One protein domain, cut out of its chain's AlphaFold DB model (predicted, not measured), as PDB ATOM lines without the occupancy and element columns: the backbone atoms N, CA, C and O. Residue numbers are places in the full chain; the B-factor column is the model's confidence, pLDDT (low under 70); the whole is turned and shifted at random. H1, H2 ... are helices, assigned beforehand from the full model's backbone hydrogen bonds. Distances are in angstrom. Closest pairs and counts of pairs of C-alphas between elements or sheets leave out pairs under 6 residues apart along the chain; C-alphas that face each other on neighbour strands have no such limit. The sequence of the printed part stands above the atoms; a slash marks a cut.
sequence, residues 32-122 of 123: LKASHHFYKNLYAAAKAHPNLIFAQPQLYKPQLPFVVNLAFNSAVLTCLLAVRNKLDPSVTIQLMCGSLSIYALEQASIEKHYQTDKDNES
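AT A GLANCE: This is residues 32 to 122 of the 123 residues of an uncharacterized protein of Paraglaciecola sp. MB-3u-78 (UniProt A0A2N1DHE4). H3 and H4 form a helical hairpin, side by side, with H1 crossing it on one face and the short H2 packed on H3; the long link, residues 55 to 65, runs back alongside H3. H5 leads away from the other end of the hairpin as an arm, and its residues 115 to 120 stick out with 121 and 122. The printed part has 91 residues with five named helices, H1 to H5 in order, and no named strand; the class is all helix. The whole is only just compact, close to loose, with a radius of gyration of the C-alphas of 14.5 A, and elongated, spanning 46 by 27 by 22 A.

IN THESE COORDINATES: H1, residues 32 to 48, begins at C-alpha 32 (110.258, 20.639, 217.935) and is 24.3 A long. H2 is residues 50 to 54, 5.7 A. H3, residues 66 to 84, is the longest at 26.9 A. H4, residues 89 to 105, measures 24.4 A. H5, residues 107 to 120, measures 20.3 A and ends at C-alpha 120 (93.926, 1.002, 190.240).

HOW THE PARTS SIT: H3 is the hub, touching H2, H4 and H5. H3 and H4, a hairpin, run opposite ways at a shallow tilt of 18 degrees; their closest C-alphas, Ala 75 and Met 96, are 4.8 A apart. H1 touches H4 at a steep tilt of 57 degrees, closest at the C-alphas of Tyr 39 and Ile 93, 5.9 A. H1 and H3 are close but not clearly touching. H2 touches H3, and touches H1 only at the corner. H5 only just touches H3, with 3 pairs of C-alphas within 8 A. Every O i to N i+4 pair is within hydrogen-bond range in H1, H2, H3 and H4; in H5, 9 of 10 are.

THE WHOLE: The C-alphas farthest apart, of Asp 88 and Ser 122, lie 47.5 A apart. The printed part has no cut; the link from H2 to H3 is long. Residues 114 to 122 have pLDDT under 70.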
ATOM      1  N   LEU A  32     109.106  20.143 218.694       90.12
ATOM      2  CA  LEU A  32     110.258  20.639 217.935       90.12
ATOM      3  C   LEU A  32     111.586  20.264 218.609       90.12
ATOM      4  O   LEU A  32     112.491  19.748 217.947       90.12
ATOM      5  N   LYS A  33     111.699  20.445 219.932       91.56
ATOM      6  CA  LYS A  33     112.884  20.026 220.702       91.56
ATOM      7  C   LYS A  33     113.113  18.518 220.625       91.56
ATOM      8  O   LYS A  33     114.251  18.092 220.431       91.56
ATOM      9  N   ALA A  34     112.056  17.716 220.746       91.69
ATOM     10  CA  ALA A  34     112.132  16.261 220.649       91.69
ATOM     11  C   ALA A  34     112.599  15.813 219.255       91.69
ATOM     12  O   ALA A  34     113.483  14.963 219.143       91.69
ATOM     13  N   SER A  35     112.078  16.446 218.202       92.75
ATOM     14  CA  SER A  35     112.479  16.198 216.810       92.75
ATOM     15  C   SER A  35     113.952  16.524 216.584       92.75
ATOM     16  O   SER A  35     114.697  15.729 216.011       92.75
ATOM     17  N   HIS A  36     114.397  17.676 217.088       95.06
ATOM     18  CA  HIS A  36     115.793  18.084 217.019       95.06
ATOM     19  C   HIS A  36     116.705  17.136 217.810       95.06
ATOM     20  O   HIS A  36     117.768  16.744 217.329       95.06
ATOM     21  N   HIS A  37     116.290  16.708 219.006       94.88
ATOM     22  CA  HIS A  37     117.035  15.738 219.806       94.88
ATOM     23  C   HIS A  37     117.169  14.385 219.092       94.88
ATOM     24  O   HIS A  37     118.270  13.838 219.012       94.88
ATOM     25  N   PHE A  38     116.077  13.876 218.517       94.75
ATOM     26  CA  PHE A  38     116.091  12.658 217.709       94.75
ATOM     27  C   PHE A  38     117.114  12.750 216.569       94.75
ATOM     28  O   PHE A  38     117.951  11.857 216.422       94.75
ATOM     29  N   TYR A  39     117.102  13.843 215.801       96.06
ATOM     30  CA  TYR A  39     118.011  13.990 214.667       96.06
ATOM     31  C   TYR A  39     119.453  14.272 215.049       96.06
ATOM     32  O   TYR A  39     120.356  13.786 214.373       96.06
ATOM     33  N   LYS A  40     119.693  14.948 216.172       96.50
ATOM     34  CA  LYS A  40     121.034  15.047 216.750       96.50
ATOM     35  C   LYS A  40     121.601  13.656 217.057       96.50
ATOM     36  O   LYS A  40     122.759  13.388 216.736       96.50
ATOM     37  N   ASN A  41     120.783  12.760 217.611       95.50
ATOM     38  CA  ASN A  41     121.195  11.386 217.903       95.50
ATOM     39  C   ASN A  41     121.412  10.570 216.620       95.50
ATOM     40  O   ASN A  41     122.406   9.856 216.520       95.50
ATOM     41  N   LEU A  42     120.528  10.693 215.622       95.75
ATOM     42  CA  LEU A  42     120.696  10.014 214.331       95.75
ATOM     43  C   LEU A  42     121.944  10.508 213.581       95.75
ATOM     44  O   LEU A  42     122.688   9.702 213.029       95.75
ATOM     45  N   TYR A  43     122.211  11.813 213.598       96.81
ATOM     46  CA  TYR A  43     123.425  12.399 213.028       96.81
ATOM     47  C   TYR A  43     124.685  11.878 213.733       96.81
ATOM     48  O   TYR A  43     125.641  11.469 213.075       96.81
ATOM     49  N   ALA A  44     124.679  11.818 215.068       95.38
ATOM     50  CA  ALA A  44     125.784  11.243 215.835       95.38
ATOM     51  C   ALA A  44     126.018   9.763 215.484       95.38
ATOM     52  O   ALA A  44     127.161   9.363 215.252       95.38
ATOM     53  N   ALA A  45     124.949   8.970 215.359       94.56
ATOM     54  CA  ALA A  45     125.035   7.577 214.926       94.56
ATOM     55  C   ALA A  45     125.574   7.448 213.493       94.56
ATOM     56  O   ALA A  45     126.396   6.572 213.229       94.56
ATOM     57  N   ALA A  46     125.182   8.342 212.579       95.12
ATOM     58  CA  ALA A  46     125.694   8.371 211.209       95.12
ATOM     59  C   ALA A  46     127.197   8.683 211.155       95.12
ATOM     60  O   ALA A  46     127.908   8.131 210.322       95.12
ATOM     61  N   LYS A  47     127.707   9.518 212.070       93.88
ATOM     62  CA  LYS A  47     129.151   9.767 212.196       93.88
ATOM     63  C   LYS A  47     129.905   8.592 212.813       93.88
ATOM     64  O   LYS A  47     131.007   8.293 212.368       93.88
ATOM     65  N   ALA A  48     129.335   7.945 213.828       93.94
ATOM     66  CA  ALA A  48     129.969   6.816 214.510       93.94
ATOM     67  C   ALA A  48     129.957   5.530 213.664       93.94
ATOM     68  O   ALA A  48     130.904   4.747 213.698       93.94
ATOM     69  N   HIS A  49     128.889   5.317 212.892       94.25
ATOM     70  CA  HIS A  49     128.642   4.097 212.124       94.25
ATOM     71  C   HIS A  49     128.129   4.419 210.704       94.25
ATOM     72  O   HIS A  49     127.014   4.031 210.344       94.25
ATOM     73  N   PRO A  50     128.924   5.104 209.862       93.44
ATOM     74  CA  PRO A  50     128.466   5.609 208.564       93.44
ATOM     75  C   PRO A  50     127.980   4.498 207.633       93.44
ATOM     76  O   PRO A  50     126.899   4.612 207.063       93.44
ATOM     77  N   ASN A  51     128.713   3.386 207.537       92.69
ATOM     78  CA  ASN A  51     128.331   2.258 206.680       92.69
ATOM     79  C   ASN A  51     126.995   1.636 207.108       92.69
ATOM     80  O   ASN A  51     126.197   1.235 206.269       92.69
ATOM     81  N   LEU A  52     126.738   1.585 208.416       93.12
ATOM     82  CA  LEU A  52     125.510   1.026 208.969       93.12
ATOM     83  C   LEU A  52     124.306   1.926 208.672       93.12
ATOM     84  O   LEU A  52     123.269   1.430 208.234       93.12
ATOM     85  N   ILE A  53     124.435   3.233 208.924       94.88
ATOM     86  CA  ILE A  53     123.330   4.186 208.783       94.88
ATOM     87  C   ILE A  53     123.069   4.514 207.311       94.88
ATOM     88  O   ILE A  53     121.924   4.450 206.869       94.88
ATOM     89  N   PHE A  54     124.107   4.799 206.522       95.56
ATOM     90  CA  PHE A  54     123.946   5.199 205.120       95.56
ATOM     91  C   PHE A  54     123.568   4.049 204.180       95.56
ATOM     92  O   PHE A  54     123.115   4.315 203.071       95.56
ATOM     93  N   ALA A  55     123.679   2.787 204.611       94.06
ATOM     94  CA  ALA A  55     123.133   1.649 203.871       94.06
ATOM     95  C   ALA A  55     121.609   1.497 204.028       94.06
ATOM     96  O   ALA A  55     120.967   0.877 203.184       94.06
ATOM     97  N   GLN A  56     121.004   2.065 205.081       93.25
ATOM     98  CA  GLN A  56     119.585   1.847 205.391       93.25
ATOM     99  C   GLN A  56     118.599   2.232 204.278       93.25
ATOM    100  O   GLN A  56     117.624   1.498 204.129       93.25
ATOM    101  N   PRO A  57     118.824   3.287 203.466       92.69
ATOM    102  CA  PRO A  57     117.935   3.602 202.350       92.69
ATOM    103  C   PRO A  57     117.802   2.484 201.310       92.69
ATOM    104  O   PRO A  57     116.782   2.415 200.636       92.69
ATOM    105  N   GLN A  58     118.796   1.594 201.209       89.81
ATOM    106  CA  GLN A  58     118.771   0.430 200.313       89.81
ATOM    107  C   GLN A  58     118.072  -0.789 200.940       89.81
ATOM    108  O   GLN A  58     117.812  -1.779 200.265       89.81
ATOM    109  N   LEU A  59     117.774  -0.739 202.243       88.56
ATOM    110  CA  LEU A  59     117.222  -1.844 203.023       88.56
ATOM    111  C   LEU A  59     115.773  -1.543 203.400       88.56
ATOM    112  O   LEU A  59     115.482  -1.163 204.544       88.56
ATOM    113  N   TYR A  60     114.874  -1.709 202.426       82.00
ATOM    114  CA  TYR A  60     113.439  -1.525 202.631       82.00
ATOM    115  C   TYR A  60     112.921  -2.426 203.758       82.00
ATOM    116  O   TYR A  60     113.243  -3.614 203.822       82.00
ATOM    117  N   LYS A  61     112.111  -1.856 204.657       86.25
ATOM    118  CA  LYS A  61     111.551  -2.565 205.813       86.25
ATOM    119  C   LYS A  61     110.049  -2.757 205.609       86.25
ATOM    120  O   LYS A  61     109.285  -1.883 206.021       86.25
ATOM    121  N   PRO A  62     109.610  -3.888 205.023       83.62
ATOM    122  CA  PRO A  62     108.203  -4.117 204.682       83.62
ATOM    123  C   PRO A  62     107.283  -4.197 205.907       83.62
ATOM    124  O   PRO A  62     106.090  -3.952 205.796       83.62
ATOM    125  N   GLN A  63     107.831  -4.514 207.083       84.88
ATOM    126  CA  GLN A  63     107.086  -4.571 208.345       84.88
ATOM    127  C   GLN A  63     106.796  -3.183 208.945       84.88
ATOM    128  O   GLN A  63     106.064  -3.082 209.927       84.88
ATOM    129  N   LEU A  64     107.396  -2.116 208.405       85.81
ATOM    130  CA  LEU A  64     107.170  -0.747 208.861       85.81
ATOM    131  C   LEU A  64     106.221  -0.018 207.904       85.81
ATOM    132  O   LEU A  64     106.274  -0.267 206.699       85.81
ATOM    133  N   PRO A  65     105.404   0.932 208.399       85.56
ATOM    134  CA  PRO A  65     104.567   1.735 207.522       85.56
ATOM    135  C   PRO A  65     105.404   2.465 206.463       85.56
ATOM    136  O   PRO A  65     106.522   2.915 206.731       85.56
ATOM    137  N   PHE A  66     104.846   2.608 205.263       85.19
ATOM    138  CA  PHE A  66     105.532   3.186 204.105       85.19
ATOM    139  C   PHE A  66     106.137   4.569 204.398       85.19
ATOM    140  O   PHE A  66     107.319   4.803 204.153       85.19
ATOM    141  N   VAL A  67     105.368   5.449 205.041       89.06
ATOM    142  CA  VAL A  67     105.822   6.789 205.443       89.06
ATOM    143  C   VAL A  67     107.009   6.767 206.415       89.06
ATOM    144  O   VAL A  67     107.854   7.655 206.364       89.06
ATOM    145  N   VAL A  68     107.139   5.733 207.259       90.25
ATOM    146  CA  VAL A  68     108.298   5.586 208.156       90.25
ATOM    147  C   VAL A  68     109.557   5.313 207.337       90.25
ATOM    148  O   VAL A  68     110.598   5.909 207.607       90.25
ATOM    149  N   ASN A  69     109.464   4.452 206.317       90.19
ATOM    150  CA  ASN A  69     110.572   4.200 205.396       90.19
ATOM    151  C   ASN A  69     110.941   5.475 204.622       90.19
ATOM    152  O   ASN A  69     112.116   5.837 204.589       90.19
ATOM    153  N   LEU A  70     109.959   6.193 204.064       90.56
ATOM    154  CA  LEU A  70     110.198   7.438 203.325       90.56
ATOM    155  C   LEU A  70     110.862   8.521 204.182       90.56
ATOM    156  O   LEU A  70     111.882   9.084 203.778       90.56
ATOM    157  N   ALA A  71     110.317   8.788 205.371       93.50
ATOM    158  CA  ALA A  71     110.841   9.809 206.270       93.50
ATOM    159  C   ALA A  71     112.272   9.476 206.718       93.50
ATOM    160  O   ALA A  71     113.152  10.338 206.678       93.50
ATOM    161  N   PHE A  72     112.524   8.215 207.087       94.12
ATOM    162  CA  PHE A  72     113.856   7.776 207.495       94.12
ATOM    163  C   PHE A  72     114.867   7.896 206.353       94.12
ATOM    164  O   PHE A  72     115.937   8.476 206.530       94.12
ATOM    165  N   ASN A  73     114.519   7.383 205.171       94.25
ATOM    166  CA  ASN A  73     115.402   7.394 204.011       94.25
ATOM    167  C   ASN A  73     115.743   8.824 203.596       94.25
ATOM    168  O   ASN A  73     116.908   9.128 203.354       94.25
ATOM    169  N   SER A  74     114.755   9.718 203.596       94.94
ATOM    170  CA  SER A  74     114.951  11.126 203.251       94.94
ATOM    171  C   SER A  74     115.877  11.836 204.232       94.94
ATOM    172  O   SER A  74     116.793  12.543 203.810       94.94
ATOM    173  N   ALA A  75     115.716  11.599 205.536       95.62
ATOM    174  CA  ALA A  75     116.608  12.170 206.539       95.62
ATOM    175  C   ALA A  75     118.041  11.618 206.432       95.62
ATOM    176  O   ALA A  75     119.007  12.372 206.551       95.62
ATOM    177  N   VAL A  76     118.201  10.316 206.174       96.31
ATOM    178  CA  VAL A  76     119.522   9.690 206.002       96.31
ATOM    179  C   VAL A  76     120.213  10.172 204.726       96.31
ATOM    180  O   VAL A  76     121.405  10.471 204.770       96.31
ATOM    181  N   LEU A  77     119.491  10.298 203.610       96.06
ATOM    182  CA  LEU A  77     120.031  10.841 202.360       96.06
ATOM    183  C   LEU A  77     120.399  12.321 202.502       96.06
ATOM    184  O   LEU A  77     121.476  12.722 202.064       96.06
ATOM    185  N   THR A  78     119.566  13.107 203.186       96.56
ATOM    186  CA  THR A  78     119.869  14.505 203.532       96.56
ATOM    187  C   THR A  78     121.158  14.593 204.348       96.56
ATOM    188  O   THR A  78     122.056  15.361 204.009       96.56
ATOM    189  N   CYS A  79     121.297  13.750 205.374       97.12
ATOM    190  CA  CYS A  79     122.512  13.658 206.181       97.12
ATOM    191  C   CYS A  79     123.734  13.266 205.338       97.12
ATOM    192  O   CYS A  79     124.779  13.907 205.434       97.12
ATOM    193  N   LEU A  80     123.605  12.260 204.470       96.56
ATOM    194  CA  LEU A  80     124.685  11.804 203.595       96.56
ATOM    195  C   LEU A  80     125.166  12.919 202.658       96.56
ATOM    196  O   LEU A  80     126.371  13.151 202.546       96.56
ATOM    197  N   LEU A  81     124.234  13.614 202.000       96.38
ATOM    198  CA  LEU A  81     124.541  14.738 201.117       96.38
ATOM    199  C   LEU A  81     125.222  15.867 201.891       96.38
ATOM    200  O   LEU A  81     126.263  16.360 201.460       96.38
ATOM    201  N   ALA A  82     124.684  16.238 203.049       96.06
ATOM    202  CA  ALA A  82     125.224  17.308 203.874       96.06
ATOM    203  C   ALA A  82     126.640  16.999 204.385       96.06
ATOM    204  O   ALA A  82     127.536  17.835 204.266       96.06
ATOM    205  N   VAL A  83     126.876  15.777 204.876       93.31
ATOM    206  CA  VAL A  83     128.197  15.324 205.341       93.31
ATOM    207  C   VAL A  83     129.207  15.311 204.195       93.31
ATOM    208  O   VAL A  83     130.325  15.799 204.368       93.31
ATOM    209  N   ARG A  84     128.830  14.809 203.010       94.56
ATOM    210  CA  ARG A  84     129.714  14.801 201.830       94.56
ATOM    211  C   ARG A  84     130.091  16.208 201.369       94.56
ATOM    212  O   ARG A  84     131.228  16.423 200.964       94.56
ATOM    213  N   ASN A  85     129.164  17.156 201.484       96.50
ATOM    214  CA  ASN A  85     129.385  18.559 201.137       96.50
ATOM    215  C   ASN A  85     129.945  19.400 202.296       96.50
ATOM    216  O   ASN A  85     130.085  20.610 202.151       96.50
ATOM    217  N   LYS A  86     130.287  18.779 203.436       95.06
ATOM    218  CA  LYS A  86     130.835  19.454 204.625       95.06
ATOM    219  C   LYS A  86     129.956  20.609 205.124       95.06
ATOM    220  O   LYS A  86     130.472  21.614 205.607       95.06
ATOM    221  N   LEU A  87     128.635  20.465 205.008       95.69
ATOM    222  CA  LEU A  87     127.703  21.425 205.586       95.69
ATOM    223  C   LEU A  87     127.842  21.451 207.109       95.69
ATOM    224  O   LEU A  87     128.204  20.453 207.741       95.69
ATOM    225  N   ASP A  88     127.514  22.601 207.694       96.75
ATOM    226  CA  ASP A  88     127.524  22.768 209.141       96.75
ATOM    227  C   ASP A  88     126.596  21.734 209.826       96.75
ATOM    228  O   ASP A  88     125.492  21.458 209.328       96.75
ATOM    229  N   PRO A  89     127.004  21.131 210.962       95.25
ATOM    230  CA  PRO A  89     126.187  20.147 211.662       95.25
ATOM    231  C   PRO A  89     124.812  20.669 212.095       95.25
ATOM    232  O   PRO A  89     123.842  19.917 212.031       95.25
ATOM    233  N   SER A  90     124.703  21.934 212.516       95.50
ATOM    234  CA  SER A  90     123.422  22.519 212.928       95.50
ATOM    235  C   SER A  90     122.473  22.665 211.739       95.50
ATOM    236  O   SER A  90     121.313  22.263 211.827       95.50
ATOM    237  N   VAL A  91     122.993  23.116 210.591       95.25
ATOM    238  CA  VAL A  91     122.242  23.190 209.329       95.25
ATOM    239  C   VAL A  91     121.796  21.796 208.899       95.25
ATOM    240  O   VAL A  91     120.636  21.593 208.553       95.25
ATOM    241  N   THR A  92     122.690  20.809 208.986       96.62
ATOM    242  CA  THR A  92     122.387  19.415 208.639       96.62
ATOM    243  C   THR A  92     121.237  18.863 209.479       96.62
ATOM    244  O   THR A  92     120.278  18.325 208.930       96.62
ATOM    245  N   ILE A  93     121.303  19.027 210.804       96.88
ATOM    246  CA  ILE A  93     120.256  18.557 211.719       96.88
ATOM    247  C   ILE A  93     118.930  19.263 211.419       96.88
ATOM    248  O   ILE A  93     117.895  18.601 211.366       96.88
ATOM    249  N   GLN A  94     118.948  20.572 211.152       95.44
ATOM    250  CA  GLN A  94     117.732  21.318 210.834       95.44
ATOM    251  C   GLN A  94     117.092  20.864 209.514       95.44
ATOM    252  O   GLN A  94     115.869  20.738 209.439       95.44
ATOM    253  N   LEU A  95     117.895  20.550 208.493       95.38
ATOM    254  CA  LEU A  95     117.399  19.976 207.237       95.38
ATOM    255  C   LEU A  95     116.763  18.597 207.460       95.38
ATOM    256  O   LEU A  95     115.683  18.327 206.935       95.38
ATOM    257  N   MET A  96     117.374  17.751 208.296       96.19
ATOM    258  CA  MET A  96     116.788  16.462 208.683       96.19
ATOM    259  C   MET A  96     115.458  16.644 209.444       96.19
ATOM    260  O   MET A  96     114.487  15.939 209.165       96.19
ATOM    261  N   CYS A  97     115.370  17.622 210.358       93.94
ATOM    262  CA  CYS A  97     114.113  18.006 211.018       93.94
ATOM    263  C   CYS A  97     113.042  18.442 210.007       93.94
ATOM    264  O   CYS A  97     111.872  18.075 210.154       93.94
ATOM    265  N   GLY A  98     113.446  19.177 208.969       91.31
ATOM    266  CA  GLY A  98     112.586  19.543 207.846       91.31
ATOM    267  C   GLY A  98     111.998  18.314 207.153       91.31
ATOM    268  O   GLY A  98     110.787  18.258 206.953       91.31
ATOM    269  N   SER A  99     112.814  17.284 206.891       90.31
ATOM    270  CA  SER A  99     112.328  16.023 206.316       90.31
ATOM    271  C   SER A  99     111.236  15.380 207.176       90.31
ATOM    272  O   SER A  99     110.191  15.022 206.644       90.31
ATOM    273  N   LEU A 100     111.423  15.269 208.501       89.94
ATOM    274  CA  LEU A 100     110.366  14.727 209.375       89.94
ATOM    275  C   LEU A 100     109.084  15.536 209.270       89.94
ATOM    276  O   LEU A 100     108.023  14.949 209.118       89.94
ATOM    277  N   SER A 101     109.195  16.859 209.365       88.62
ATOM    278  CA  SER A 101     108.033  17.744 209.401       88.62
ATOM    279  C   SER A 101     107.192  17.592 208.135       88.62
ATOM    280  O   SER A 101     105.983  17.431 208.231       88.62
ATOM    281  N   ILE A 102     107.835  17.538 206.963       90.19
ATOM    282  CA  ILE A 102     107.156  17.328 205.678       90.19
ATOM    283  C   ILE A 102     106.423  15.985 205.672       90.19
ATOM    284  O   ILE A 102     105.211  15.948 205.488       90.19
ATOM    285  N   TYR A 103     107.128  14.877 205.920       90.62
ATOM    286  CA  TYR A 103     106.511  13.549 205.832       90.62
ATOM    287  C   TYR A 103     105.484  13.282 206.930       90.62
ATOM    288  O   TYR A 103     104.569  12.495 206.715       90.62
ATOM    289  N   ALA A 104     105.625  13.912 208.095       88.12
ATOM    290  CA  ALA A 104     104.672  13.786 209.186       88.12
ATOM    291  C   ALA A 104     103.375  14.554 208.903       88.12
ATOM    292  O   ALA A 104     102.292  14.024 209.141       88.12
ATOM    293  N   LEU A 105     103.482  15.785 208.391       87.44
ATOM    294  CA  LEU A 105     102.327  16.643 208.108       87.44
ATOM    295  C   LEU A 105     101.582  16.203 206.847       87.44
ATOM    296  O   LEU A 105     100.356  16.164 206.841       87.44
ATOM    297  N   GLU A 106     102.311  15.768 205.819       88.69
ATOM    298  CA  GLU A 106     101.731  15.283 204.563       88.69
ATOM    299  C   GLU A 106     101.368  13.794 204.602       88.69
ATOM    300  O   GLU A 106     100.930  13.230 203.598       88.69
ATOM    301  N   GLN A 107     101.522  13.132 205.754       85.88
ATOM    302  CA  GLN A 107     101.341  11.688 205.881       85.88
ATOM    303  C   GLN A 107      99.985  11.216 205.333       85.88
ATOM    304  O   GLN A 107      99.942  10.256 204.569       85.88
ATOM    305  N   ALA A 108      98.888  11.900 205.681       84.88
ATOM    306  CA  ALA A 108      97.548  11.525 205.223       84.88
ATOM    307  C   ALA A 108      97.376  11.684 203.701       84.88
ATOM    308  O   ALA A 108      96.742  10.849 203.058       84.88
ATOM    309  N   SER A 109      97.966  12.733 203.122       86.75
ATOM    310  CA  SER A 109      97.939  12.987 201.677       86.75
ATOM    311  C   SER A 109      98.722  11.915 200.912       86.75
ATOM    312  O   SER A 109      98.228  11.365 199.925       86.75
ATOM    313  N   ILE A 110      99.907  11.553 201.415       85.00
ATOM    314  CA  ILE A 110     100.764  10.501 200.852       85.00
ATOM    315  C   ILE A 110     100.080   9.131 200.945       85.00
ATOM    316  O   ILE A 110     100.045   8.390 199.963       85.00
ATOM    317  N   GLU A 111      99.514   8.795 202.109       83.75
ATOM    318  CA  GLU A 111      98.806   7.527 202.328       83.75
ATOM    319  C   GLU A 111      97.592   7.395 201.393       83.75
ATOM    320  O   GLU A 111      97.390   6.327 200.819       83.75
ATOM    321  N   LYS A 112      96.837   8.481 201.167       84.12
ATOM    322  CA  LYS A 112      95.695   8.495 200.240       84.12
ATOM    323  C   LYS A 112      96.113   8.216 198.793       84.12
ATOM    324  O   LYS A 112      95.500   7.375 198.141       84.12
ATOM    325  N   HIS A 113      97.153   8.886 198.291       81.00
ATOM    326  CA  HIS A 113      97.634   8.652 196.922       81.00
ATOM    327  C   HIS A 113      98.091   7.203 196.733       81.00
ATOM    328  O   HIS A 113      97.690   6.552 195.776       81.00
ATOM    329  N   TYR A 114      98.835   6.659 197.700       69.25
ATOM    330  CA  TYR A 114      99.330   5.285 197.616       69.25
ATOM    331  C   TYR A 114      98.219   4.222 197.699       69.25
ATOM    332  O   TYR A 114      98.343   3.146 197.121       69.25
ATOM    333  N   GLN A 115      97.127   4.500 198.415       60.75
ATOM    334  CA  GLN A 115      95.943   3.632 198.408       60.75
ATOM    335  C   GLN A 115      95.222   3.663 197.056       60.75
ATOM    336  O   GLN A 115      94.782   2.619 196.586       60.75
ATOM    337  N   THR A 116      95.183   4.825 196.401       57.88
ATOM    338  CA  THR A 116      94.519   4.989 195.097       57.88
ATOM    339  C   THR A 116      95.214   4.171 193.998       57.88
ATOM    340  O   THR A 116      94.545   3.597 193.146       57.88
ATOM    341  N   ASP A 117      96.544   4.046 194.043       54.94
ATOM    342  CA  ASP A 117      97.297   3.219 193.088       54.94
ATOM    343  C   ASP A 117      97.054   1.711 193.280       54.94
ATOM    344  O   ASP A 117      96.978   0.977 192.300       54.94
ATOM    345  N   LYS A 118      96.851   1.241 194.519       53.56
ATOM    346  CA  LYS A 118      96.496  -0.169 194.777       53.56
ATOM    347  C   LYS A 118      95.099  -0.528 194.285       53.56
ATOM    348  O   LYS A 118      94.902  -1.642 193.809       53.56
ATOM    349  N   ASP A 119      94.155   0.401 194.396       51.47
ATOM    350  CA  ASP A 119      92.808   0.207 193.862       51.47
ATOM    351  C   ASP A 119      92.837   0.192 192.318       51.47
ATOM    352  O   ASP A 119      92.127  -0.597 191.694       51.47
ATOM    353  N   ASN A 120      93.732   0.970 191.695       49.81
ATOM    354  CA  ASN A 120      93.926   1.002 190.240       49.81
ATOM    355  C   ASN A 120      94.714  -0.196 189.665       49.81
ATOM    356  O   ASN A 120      94.556  -0.494 188.487       49.81
ATOM    357  N   GLU A 121      95.531  -0.900 190.456       48.50
ATOM    358  CA  GLU A 121      96.171  -2.171 190.052       48.50
ATOM    359  C   GLU A 121      95.215  -3.384 190.131       48.50
ATOM    360  O   GLU A 121      95.593  -4.497 189.765       48.50
ATOM    361  N   SER A 122      93.982  -3.184 190.615       46.72
ATOM    362  CA  SER A 122      92.971  -4.238 190.800       46.72
ATOM    363  C   SER A 122      91.807  -4.218 189.792       46.72
ATOM    364  O   SER A 122      90.814  -4.919 189.998       46.72
TER     365      SER A 122